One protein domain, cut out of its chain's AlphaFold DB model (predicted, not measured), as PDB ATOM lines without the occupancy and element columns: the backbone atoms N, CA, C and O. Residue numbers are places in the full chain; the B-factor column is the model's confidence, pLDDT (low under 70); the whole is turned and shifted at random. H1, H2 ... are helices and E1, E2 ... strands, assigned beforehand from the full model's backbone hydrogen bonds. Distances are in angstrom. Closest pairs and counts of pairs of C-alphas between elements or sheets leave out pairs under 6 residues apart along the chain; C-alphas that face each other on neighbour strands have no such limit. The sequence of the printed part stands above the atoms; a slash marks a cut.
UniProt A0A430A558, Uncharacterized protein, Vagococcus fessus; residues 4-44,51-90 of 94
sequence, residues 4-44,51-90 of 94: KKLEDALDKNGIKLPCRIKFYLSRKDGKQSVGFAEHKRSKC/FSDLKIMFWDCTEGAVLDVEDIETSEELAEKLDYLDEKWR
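What this domain is: This is residues 4 to 44 and 51 to 90 of the 94 residues of an uncharacterized protein of Vagococcus fessus (UniProt A0A430A558). A strongly twisted sheet of three strands has the long helix H3 over one face, two layers, with H1 at H3's first residues. There are 81 residues printed, with H1, E1, E2, H2, E3, H3 in that order; the class is mixed and the sheet, E2 - E1 - E3, antiparallel. It is compact, radius of gyration of the C-alphas 12.6 A, spanning 31 by 29 by 24 A.

Where its parts are: H1, residues 4 to 12, begins at C-alpha 4 (202.364, 235.595, 181.005). E1 is residues 19 to 28, 27.0 A; E2 31 to 38; H2 51 to 54; E3 63 to 72, bending by 56 degrees at 67. H3, residues 75 to 89, 20.8 A, ends at C-alpha 89 (221.795, 225.762, 189.546).

How they stand to each other: H1 and H3 only just touch, with 3 pairs of C-alphas within 8 A, closest Glu 7 and Ser 75, 6.8 A, about perpendicular at 79 degrees; H3 uses residues 75 to 79 alone. E1 and E2 form a hairpin, N 24 and O 35 2.9 A apart; N 21 and O 70 of E1 and E3 are at 2.8 A. H3 is over E2 and E1, height over the sheet 8.2 A. H2 only grazes the sheet. H1 and H3 have every O i to N i+4 pair within hydrogen-bond range; H2 is too short for one.

The domain as a whole: The farthest C-alphas, Gly 30 and Lys 43, are 36.3 A apart. Residues 45 to 50 are not printed; C-alphas 44 and 51 are 13.2 A apart. Of the links printed whole, none is long. pLDDT is under 70 at residues 41 to 44, 51 to 55 and 57.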
ATOM      1  N   LYS A   4     203.225 235.799 182.174       89.81
ATOM      2  CA  LYS A   4     202.364 235.595 181.005       89.81
ATOM      3  C   LYS A   4     202.943 234.546 180.053       89.81
ATOM      4  O   LYS A   4     202.226 233.700 179.532       89.81
ATOM      5  N   LYS A   5     204.266 234.562 179.862       90.38
ATOM      6  CA  LYS A   5     204.953 233.544 179.050       90.38
ATOM      7  C   LYS A   5     204.896 232.163 179.694       90.38
ATOM      8  O   LYS A   5     204.900 231.165 178.976       90.38
ATOM      9  N   LEU A   6     204.892 232.105 181.025       90.81
ATOM     10  CA  LEU A   6     204.752 230.858 181.764       90.81
ATOM     11  C   LEU A   6     203.343 230.281 181.598       90.81
ATOM     12  O   LEU A   6     203.220 229.101 181.296       90.81
ATOM     13  N   GLU A   7     202.306 231.109 181.710       91.38
ATOM     14  CA  GLU A   7     200.913 230.711 181.467       91.38
ATOM     15  C   GLU A   7     200.706 230.203 180.036       91.38
ATOM     16  O   GLU A   7     200.202 229.098 179.845       91.38
ATOM     17  N   ASP A   8     201.220 230.927 179.036       92.88
ATOM     18  CA  ASP A   8     201.196 230.479 177.637       92.88
ATOM     19  C   ASP A   8     201.902 229.115 177.466       92.88
ATOM     20  O   ASP A   8     201.480 228.262 176.675       92.88
ATOM     21  N   ALA A   9     202.997 228.884 178.201       90.12
ATOM     22  CA  ALA A   9     203.719 227.616 178.180       90.12
ATOM     23  C   ALA A   9     202.945 226.489 178.882       90.12
ATOM     24  O   ALA A   9     202.966 225.358 178.388       90.12
ATOM     25  N   LEU A  10     202.262 226.773 179.992       91.50
ATOM     26  CA  LEU A  10     201.392 225.824 180.688       91.50
ATOM     27  C   LEU A  10     200.252 225.374 179.771       91.50
ATOM     28  O   LEU A  10     200.091 224.170 179.543       91.50
ATOM     29  N   ASP A  11     199.558 226.328 179.149       92.75
ATOM     30  CA  ASP A  11     198.451 226.070 178.228       92.75
ATOM     31  C   ASP A  11     198.898 225.253 177.015       92.75
ATOM     32  O   ASP A  11     198.285 224.239 176.668       92.75
ATOM     33  N   LYS A  12     200.027 225.629 176.402       92.00
ATOM     34  CA  LYS A  12     200.595 224.906 175.257       92.00
ATOM     35  C   LYS A  12     200.938 223.449 175.584       92.00
ATOM     36  O   LYS A  12     200.846 222.592 174.705       92.00
ATOM     37  N   ASN A  13     201.353 223.170 176.818       88.00
ATOM     38  CA  ASN A  13     201.706 221.823 177.271       88.00
ATOM     39  C   ASN A  13     200.540 221.094 177.961       88.00
ATOM     40  O   ASN A  13     200.710 219.954 178.397       88.00
ATOM     41  N   GLY A  14     199.357 221.714 178.035       90.56
ATOM     42  CA  GLY A  14     198.163 221.138 178.652       90.56
ATOM     43  C   GLY A  14     198.290 220.918 180.161       90.56
ATOM     44  O   GLY A  14     197.638 220.018 180.691       90.56
ATOM     45  N   ILE A  15     199.137 221.701 180.835       89.88
ATOM     46  CA  ILE A  15     199.345 221.646 182.284       89.88
ATOM     47  C   ILE A  15     198.353 222.609 182.934       89.88
ATOM     48  O   ILE A  15     198.329 223.789 182.599       89.88
ATOM     49  N   LYS A  16     197.537 222.109 183.863       91.81
ATOM     50  CA  LYS A  16     196.567 222.917 184.611       91.81
ATOM     51  C   LYS A  16     196.937 222.930 186.083       91.81
ATOM     52  O   LYS A  16     197.073 221.864 186.672       91.81
ATOM     53  N   LEU A  17     197.061 224.119 186.655       89.94
ATOM     54  CA  LEU A  17     197.224 224.306 188.094       89.94
ATOM     55  C   LEU A  17     195.847 224.253 188.802       89.94
ATOM     56  O   LEU A  17     194.842 224.609 188.175       89.94
ATOM     57  N   PRO A  18     195.763 223.800 190.067       92.56
ATOM     58  CA  PRO A  18     196.858 223.267 190.874       92.56
ATOM     59  C   PRO A  18     197.270 221.862 190.424       92.56
ATOM     60  O   PRO A  18     196.425 221.020 190.101       92.56
ATOM     61  N   CYS A  19     198.574 221.586 190.392       90.31
ATOM     62  CA  CYS A  19     199.066 220.246 190.077       90.31
ATOM     63  C   CYS A  19     200.460 219.975 190.636       90.31
ATOM     64  O   CYS A  19     201.207 220.880 191.001       90.31
ATOM     65  N   ARG A  20     200.828 218.692 190.648       89.94
ATOM     66  CA  ARG A  20     202.177 218.268 191.002       89.94
ATOM     67  C   ARG A  20     203.126 218.498 189.841       89.94
ATOM     68  O   ARG A  20     202.960 217.905 188.770       89.94
ATOM     69  N   ILE A  21     204.164 219.279 190.079       91.12
ATOM     70  CA  ILE A  21     205.204 219.598 189.111       91.12
ATOM     71  C   ILE A  21     206.502 218.911 189.523       91.12
ATOM     72  O   ILE A  21     206.919 218.962 190.676       91.12
ATOM     73  N   LYS A  22     207.160 218.263 188.559       90.50
ATOM     74  CA  LYS A  22     208.560 217.850 188.687       90.50
ATOM     75  C   LYS A  22     209.449 218.893 188.027       90.50
ATOM     76  O   LYS A  22     209.210 219.273 186.879       90.50
ATOM     77  N   PHE A  23     210.499 219.286 188.726       91.62
ATOM     78  CA  PHE A  23     211.524 220.200 188.250       91.62
ATOM     79  C   PHE A  23     212.776 219.426 187.891       91.62
ATOM     80  O   PHE A  23     213.151 218.462 188.563       91.62
ATOM     81  N   TYR A  24     213.446 219.844 186.832       90.19
ATOM     82  CA  TYR A  24     214.623 219.149 186.352       90.19
ATOM     83  C   TYR A  24     215.646 220.095 185.756       90.19
ATOM     84  O   TYR A  24     215.317 221.147 185.219       90.19
ATOM     85  N   LEU A  25     216.896 219.666 185.818       90.06
ATOM     86  CA  LEU A  25     218.022 220.275 185.146       90.06
ATOM     87  C   LEU A  25     218.379 219.408 183.947       90.06
ATOM     88  O   LEU A  25     218.708 218.235 184.107       90.06
ATOM     89  N   SER A  26     218.332 219.978 182.750       87.94
ATOM     90  CA  SER A  26     218.816 219.328 181.532       87.94
ATOM     91  C   SER A  26     220.078 220.017 181.038       87.94
ATOM     92  O   SER A  26     220.213 221.235 181.173       87.94
ATOM     93  N   ARG A  27     220.989 219.257 180.425       84.50
ATOM     94  CA  ARG A  27     222.161 219.815 179.744       84.50
ATOM     95  C   ARG A  27     222.150 219.425 178.275       84.50
ATOM     96  O   ARG A  27     222.315 218.255 177.958       84.50
ATOM     97  N   LYS A  28     222.022 220.411 177.392       82.00
ATOM     98  CA  LYS A  28     222.028 220.217 175.941       82.00
ATOM     99  C   LYS A  28     223.034 221.155 175.290       82.00
ATOM    100  O   LYS A  28     223.056 222.344 175.595       82.00
ATOM    101  N   ASP A  29     223.897 220.611 174.434       82.06
ATOM    102  CA  ASP A  29     224.931 221.366 173.708       82.06
ATOM    103  C   ASP A  29     225.792 222.256 174.627       82.06
ATOM    104  O   ASP A  29     226.079 223.417 174.343       82.06
ATOM    105  N   GLY A  30     226.153 221.723 175.799       78.81
ATOM    106  CA  GLY A  30     226.938 222.431 176.813       78.81
ATOM    107  C   GLY A  30     226.152 223.434 177.661       78.81
ATOM    108  O   GLY A  30     226.655 223.824 178.713       78.81
ATOM    109  N   LYS A  31     224.918 223.784 177.281       82.25
ATOM    110  CA  LYS A  31     224.043 224.696 178.027       82.25
ATOM    111  C   LYS A  31     223.182 223.933 179.024       82.25
ATOM    112  O   LYS A  31     222.569 222.924 178.682       82.25
ATOM    113  N   GLN A  32     223.144 224.426 180.254       85.56
ATOM    114  CA  GLN A  32     222.227 223.944 181.280       85.56
ATOM    115  C   GLN A  32     220.950 224.779 181.266       85.56
ATOM    116  O   GLN A  32     220.998 225.983 181.023       85.56
ATOM    117  N   SER A  33     219.819 224.130 181.516       87.56
ATOM    118  CA  SER A  33     218.523 224.789 181.639       87.56
ATOM    119  C   SER A  33     217.668 224.080 182.675       87.56
ATOM    120  O   SER A  33     217.579 222.846 182.668       87.56
ATOM    121  N   VAL A  34     217.008 224.859 183.527       90.50
ATOM    122  CA  VAL A  34     215.939 224.352 184.383       90.50
ATOM    123  C   VAL A  34     214.658 224.246 183.561       90.50
ATOM    124  O   VAL A  34     214.320 225.129 182.773       90.50
ATOM    125  N   GLY A  35     213.953 223.137 183.722       90.12
ATOM    126  CA  GLY A  35     212.641 222.918 183.142       90.12
ATOM    127  C   GLY A  35     211.713 222.241 184.133       90.12
ATOM    128  O   GLY A  35     212.107 221.839 185.230       90.12
ATOM    129  N   PHE A  36     210.457 222.114 183.729       91.75
ATOM    130  CA  PHE A  36     209.423 221.513 184.547       91.75
ATOM    131  C   PHE A  36     208.468 220.685 183.695       91.75
ATOM    132  O   PHE A  36     208.346 220.874 182.485       91.75
ATOM    133  N   ALA A  37     207.799 219.733 184.331       89.69
ATOM    134  CA  ALA A  37     206.744 218.954 183.708       89.69
ATOM    135  C   ALA A  37     205.731 218.506 184.757       89.69
ATOM    136  O   ALA A  37     206.065 218.330 185.928       89.69
ATOM    137  N   GLU A  38     204.503 218.247 184.326       89.19
ATOM    138  CA  GLU A  38     203.488 217.662 185.195       89.19
ATOM    139  C   GLU A  38     203.898 216.244 185.629       89.19
ATOM    140  O   GLU A  38     204.245 215.375 184.815       89.19
ATOM    141  N   HIS A  39     203.846 215.985 186.932       86.12
ATOM    142  CA  HIS A  39     204.097 214.678 187.516       86.12
ATOM    143  C   HIS A  39     202.777 213.916 187.697       86.12
ATOM    144  O   HIS A  39     202.210 213.828 188.782       86.12
ATOM    145  N   LYS A  40     202.295 213.307 186.606       74.88
ATOM    146  CA  LYS A  40     200.997 212.600 186.549       74.88
ATOM    147  C   LYS A  40     200.906 211.322 187.392       74.88
ATOM    148  O   LYS A  40     199.824 210.756 187.544       74.88
ATOM    149  N   ARG A  41     202.034 210.793 187.872       65.12
ATOM    150  CA  ARG A  41     202.119 209.456 188.472       65.12
ATOM    151  C   ARG A  41     202.576 209.512 189.921       65.12
ATOM    152  O   ARG A  41     203.718 209.205 190.211       65.12
ATOM    153  N   SER A  42     201.621 209.676 190.822       54.19
ATOM    154  CA  SER A  42     201.388 208.666 191.856       54.19
ATOM    155  C   SER A  42     200.145 209.035 192.664       54.19
ATOM    156  O   SER A  42     199.944 210.178 193.052       54.19
ATOM    157  N   LYS A  43     199.333 208.037 193.027       58.09
ATOM    158  CA  LYS A  43     198.437 208.160 194.193       58.09
ATOM    159  C   LYS A  43     199.236 208.154 195.512       58.09
ATOM    160  O   LYS A  43     198.658 207.936 196.572       58.09
ATOM    161  N   CYS A  44     200.564 208.288 195.451       58.31
ATOM    162  CA  CYS A  44     201.430 208.258 196.615       58.31
ATOM    163  C   CYS A  44     201.717 209.692 197.066       58.31
ATOM    164  O   CYS A  44     201.798 210.636 196.272       58.31
ATOM    165  N   PHE A  51     213.182 208.081 193.809       64.31
ATOM    166  CA  PHE A  51     214.054 208.765 192.846       64.31
ATOM    167  C   PHE A  51     214.199 208.000 191.513       64.31
ATOM    168  O   PHE A  51     214.355 208.601 190.453       64.31
ATOM    169  N   SER A  52     214.083 206.665 191.536       64.81
ATOM    170  CA  SER A  52     214.042 205.829 190.325       64.81
ATOM    171  C   SER A  52     212.885 206.174 189.388       64.81
ATOM    172  O   SER A  52     213.040 206.070 188.174       64.81
ATOM    173  N   ASP A  53     211.755 206.603 189.951       66.69
ATOM    174  CA  ASP A  53     210.519 206.911 189.223       66.69
ATOM    175  C   ASP A  53     210.554 208.328 188.632       66.69
ATOM    176  O   ASP A  53     209.699 208.710 187.830       66.69
ATOM    177  N   LEU A  54     211.570 209.104 189.020       69.94
ATOM    178  CA  LEU A  54     211.793 210.478 188.609       69.94
ATOM    179  C   LEU A  54     212.811 210.606 187.479       69.94
ATOM    180  O   LEU A  54     212.945 211.694 186.940       69.94
ATOM    181  N   LYS A  55     213.486 209.530 187.053       68.25
ATOM    182  CA  LYS A  55     214.449 209.603 185.941       68.25
ATOM    183  C   LYS A  55     213.819 210.248 184.701       68.25
ATOM    184  O   LYS A  55     212.775 209.805 184.221       68.25
ATOM    185  N   ILE A  56     214.476 211.281 184.174       70.69
ATOM    186  CA  ILE A  56     214.056 211.967 182.953       70.69
ATOM    187  C   ILE A  56     215.047 211.636 181.849       70.69
ATOM    188  O   ILE A  56     216.227 211.967 181.932       70.69
ATOM    189  N   MET A  57     214.532 210.988 180.812       67.38
ATOM    190  CA  MET A  57     215.224 210.793 179.549       67.38
ATOM    191  C   MET A  57     214.402 211.499 178.479       67.38
ATOM    192  O   MET A  57     213.220 211.196 178.298       67.38
ATOM    193  N   PHE A  58     215.009 212.476 177.817       72.12
ATOM    194  CA  PHE A  58     214.385 213.143 176.684       72.12
ATOM    195  C   PHE A  58     214.577 212.302 175.417       72.12
ATOM    196  O   PHE A  58     215.526 211.527 175.300       72.12
ATOM    197  N   TRP A  59     213.669 212.452 174.451       72.69
ATOM    198  CA  TRP A  59     213.739 211.733 173.170       72.69
ATOM    199  C   TRP A  59     214.999 212.049 172.361       72.69
ATOM    200  O   TRP A  59     215.428 211.231 171.556       72.69
ATOM    201  N   ASP A  60     215.601 213.215 172.588       77.62
ATOM    202  CA  ASP A  60     216.876 213.612 171.992       77.62
ATOM    203  C   ASP A  60     218.092 213.069 172.763       77.62
ATOM    204  O   ASP A  60     219.205 213.554 172.582       77.62
ATOM    205  N   CYS A  61     217.874 212.075 173.630       72.19
ATOM    206  CA  CYS A  61     218.869 211.470 174.510       72.19
ATOM    207  C   CYS A  61     219.520 212.451 175.496       72.19
ATOM    208  O   CYS A  61     220.520 212.103 176.123       72.19
ATOM    209  N   THR A  62     218.949 213.644 175.688       78.75
ATOM    210  CA  THR A  62     219.380 214.528 176.769       78.75
ATOM    211  C   THR A  62     219.094 213.847 178.108       78.75
ATOM    212  O   THR A  62     217.986 213.358 178.356       78.75
ATOM    213  N   GLU A  63     220.096 213.819 178.982       72.75
ATOM    214  CA  GLU A  63     219.930 213.374 180.361       72.75
ATOM    215  C   GLU A  63     219.471 214.552 181.225       72.75
ATOM    216  O   GLU A  63     220.019 215.658 181.155       72.75
ATOM    217  N   GLY A  64     218.426 214.317 182.020       80.00
ATOM    218  CA  GLY A  64     217.916 215.275 182.992       80.00
ATOM    219  C   GLY A  64     218.122 214.779 184.418       80.00
ATOM    220  O   GLY A  64     217.775 213.640 184.740       80.00
ATOM    221  N   ALA A  65     218.635 215.641 185.291       84.56
ATOM    222  CA  ALA A  65     218.631 215.411 186.729       84.56
ATOM    223  C   ALA A  65     217.362 216.022 187.327       84.56
ATOM    224  O   ALA A  65     217.092 217.203 187.123       84.56
ATOM    225  N   VAL A  66     216.576 215.240 188.068       87.88
ATOM    226  CA  VAL A  66     215.441 215.806 188.808       87.88
ATOM    227  C   VAL A  66     215.952 216.570 190.010       87.88
ATOM    228  O   VAL A  66     216.755 216.056 190.785       87.88
ATOM    229  N   LEU A  67     215.486 217.809 190.116       88.62
ATOM    230  CA  LEU A  67     215.849 218.730 191.180       88.62
ATOM    231  C   LEU A  67     214.857 218.644 192.333       88.62
ATOM    232  O   LEU A  67     215.275 218.627 193.486       88.62
ATOM    233  N   ASP A  68     213.562 218.609 192.010       88.25
ATOM    234  CA  ASP A  68     212.497 218.672 193.005       88.25
ATOM    235  C   ASP A  68     211.155 218.170 192.452       88.25
ATOM    236  O   ASP A  68     210.968 218.072 191.232       88.25
ATOM    237  N   VAL A  69     210.216 217.870 193.347       88.88
ATOM    238  CA  VAL A  69     208.819 217.554 193.026       88.88
ATOM    239  C   VAL A  69     207.917 218.203 194.066       88.88
ATOM    240  O   VAL A  69     207.935 217.807 195.228       88.88
ATOM    241  N   GLU A  70     207.087 219.148 193.637       89.62
ATOM    242  CA  GLU A  70     206.231 219.931 194.531       89.62
ATOM    243  C   GLU A  70     204.810 220.053 193.976       89.62
ATOM    244  O   GLU A  70     204.587 219.974 192.766       89.62
ATOM    245  N   ASP A  71     203.843 220.209 194.878       91.31
ATOM    246  CA  ASP A  71     202.473 220.579 194.530       91.31
ATOM    247  C   ASP A  71     202.430 222.109 194.391       91.31
ATOM    248  O   ASP A  71     202.844 222.819 195.304       91.31
ATOM    249  N   ILE A  72     202.009 222.596 193.224       94.25
ATOM    250  CA  ILE A  72     202.010 224.015 192.854       94.25
ATOM    251  C   ILE A  72     200.571 224.471 192.662       94.25
ATOM    252  O   ILE A  72     199.837 223.862 191.875       94.25
ATOM    253  N   GLU A  73     200.191 225.556 193.334       94.12
ATOM    254  CA  GLU A  73     198.827 226.075 193.310       94.12
ATOM    255  C   GLU A  73     198.646 227.174 192.259       94.12
ATOM    256  O   GLU A  73     197.625 227.193 191.566       94.12
ATOM    257  N   THR A  74     199.637 228.060 192.094       94.50
ATOM    258  CA  THR A  74     199.537 229.208 191.176       94.50
ATOM    259  C   THR A  74     200.742 229.388 190.253       94.50
ATOM    260  O   THR A  74     201.830 228.842 190.462       94.50
ATOM    261  N   SER A  75     200.536 230.161 189.182       93.00
ATOM    262  CA  SER A  75     201.580 230.505 188.214       93.00
ATOM    263  C   SER A  75     202.702 231.325 188.859       93.00
ATOM    264  O   SER A  75     203.857 231.197 188.460       93.00
ATOM    265  N   GLU A  76     202.383 232.148 189.862       94.38
ATOM    266  CA  GLU A  76     203.356 232.922 190.636       94.38
ATOM    267  C   GLU A  76     204.282 232.011 191.447       94.38
ATOM    268  O   GLU A  76     205.497 232.148 191.339       94.38
ATOM    269  N   GLU A  77     203.732 231.035 192.180       94.56
ATOM    270  CA  GLU A  77     204.527 230.055 192.937       94.56
ATOM    271  C   GLU A  77     205.469 229.273 192.018       94.56
ATOM    272  O   GLU A  77     206.657 229.097 192.308       94.56
ATOM    273  N   LEU A  78     204.955 228.843 190.859       94.00
ATOM    274  CA  LEU A  78     205.768 228.181 189.847       94.00
ATOM    275  C   LEU A  78     206.902 229.086 189.360       94.00
ATOM    276  O   LEU A  78     208.021 228.618 189.139       94.00
ATOM    277  N   ALA A  79     206.606 230.373 189.170       94.25
ATOM    278  CA  ALA A  79     207.573 231.326 188.668       94.25
ATOM    279  C   ALA A  79     208.706 231.585 189.661       94.25
ATOM    280  O   ALA A  79     209.874 231.505 189.280       94.25
ATOM    281  N   GLU A  80     208.361 231.812 190.925       94.81
ATOM    282  CA  GLU A  80     209.322 231.982 192.014       94.81
ATOM    283  C   GLU A  80     210.210 230.745 192.171       94.81
ATOM    284  O   GLU A  80     211.431 230.859 192.298       94.81
ATOM    285  N   LYS A  81     209.619 229.545 192.093       94.25
ATOM    286  CA  LYS A  81     210.374 228.293 192.188       94.25
ATOM    287  C   LYS A  81     211.348 228.120 191.026       94.25
ATOM    288  O   LYS A  81     212.483 227.692 191.239       94.25
ATOM    289  N   LEU A  82     210.927 228.447 189.803       92.06
ATOM    290  CA  LEU A  82     211.786 228.375 188.622       92.06
ATOM    291  C   LEU A  82     212.926 229.393 188.683       92.06
ATOM    292  O   LEU A  82     214.059 229.008 188.413       92.06
ATOM    293  N   ASP A  83     212.656 230.635 189.094       92.50
ATOM    294  CA  ASP A  83     213.697 231.652 189.283       92.50
ATOM    295  C   ASP A  83     214.706 231.211 190.367       92.50
ATOM    296  O   ASP A  83     215.915 231.266 190.143       92.50
ATOM    297  N   TYR A  84     214.232 230.674 191.500       92.81
ATOM    298  CA  TYR A  84     215.090 230.134 192.564       92.81
ATOM    299  C   TYR A  84     215.967 228.970 192.086       92.81
ATOM    300  O   TYR A  84     217.163 228.911 192.386       92.81
ATOM    301  N   LEU A  85     215.380 228.004 191.373       91.56
ATOM    302  CA  LEU A  85     216.119 226.850 190.867       91.56
ATOM    303  C   LEU A  85     217.116 227.258 189.785       91.56
ATOM    304  O   LEU A  85     218.225 226.725 189.776       91.56
ATOM    305  N   ASP A  86     216.747 228.189 188.904       89.38
ATOM    306  CA  ASP A  86     217.658 228.714 187.892       89.38
ATOM    307  C   ASP A  86     218.842 229.408 188.566       89.38
ATOM    308  O   ASP A  86     219.976 229.033 188.304       89.38
ATOM    309  N   GLU A  87     218.616 230.303 189.533       89.81
ATOM    310  CA  GLU A  87     219.695 230.970 190.273       89.81
ATOM    311  C   GLU A  87     220.608 229.979 191.012       89.81
ATOM    312  O   GLU A  87     221.834 230.065 190.918       89.81
ATOM    313  N   LYS A  88     220.022 228.999 191.706       88.81
ATOM    314  CA  LYS A  88     220.762 227.996 192.483       88.81
ATOM    315  C   LYS A  88     221.632 227.089 191.618       88.81
ATOM    316  O   LYS A  88     222.709 226.679 192.051       88.81
ATOM    317  N   TRP A  89     221.142 226.722 190.437       84.44
ATOM    318  CA  TRP A  89     221.795 225.762 189.546       84.44
ATOM    319  C   TRP A  89     222.473 226.406 188.343       84.44
ATOM    320  O   TRP A  89     223.070 225.694 187.531       84.44
ATOM    321  N   ARG A  90     222.455 227.738 188.247       77.44
ATOM    322  CA  ARG A  90     223.283 228.490 187.313       77.44
ATOM    323  C   ARG A  90     224.735 228.332 187.732       77.44
ATOM    324  O   ARG A  90     225.271 229.107 188.520       77.44
TER     325      ARG A  90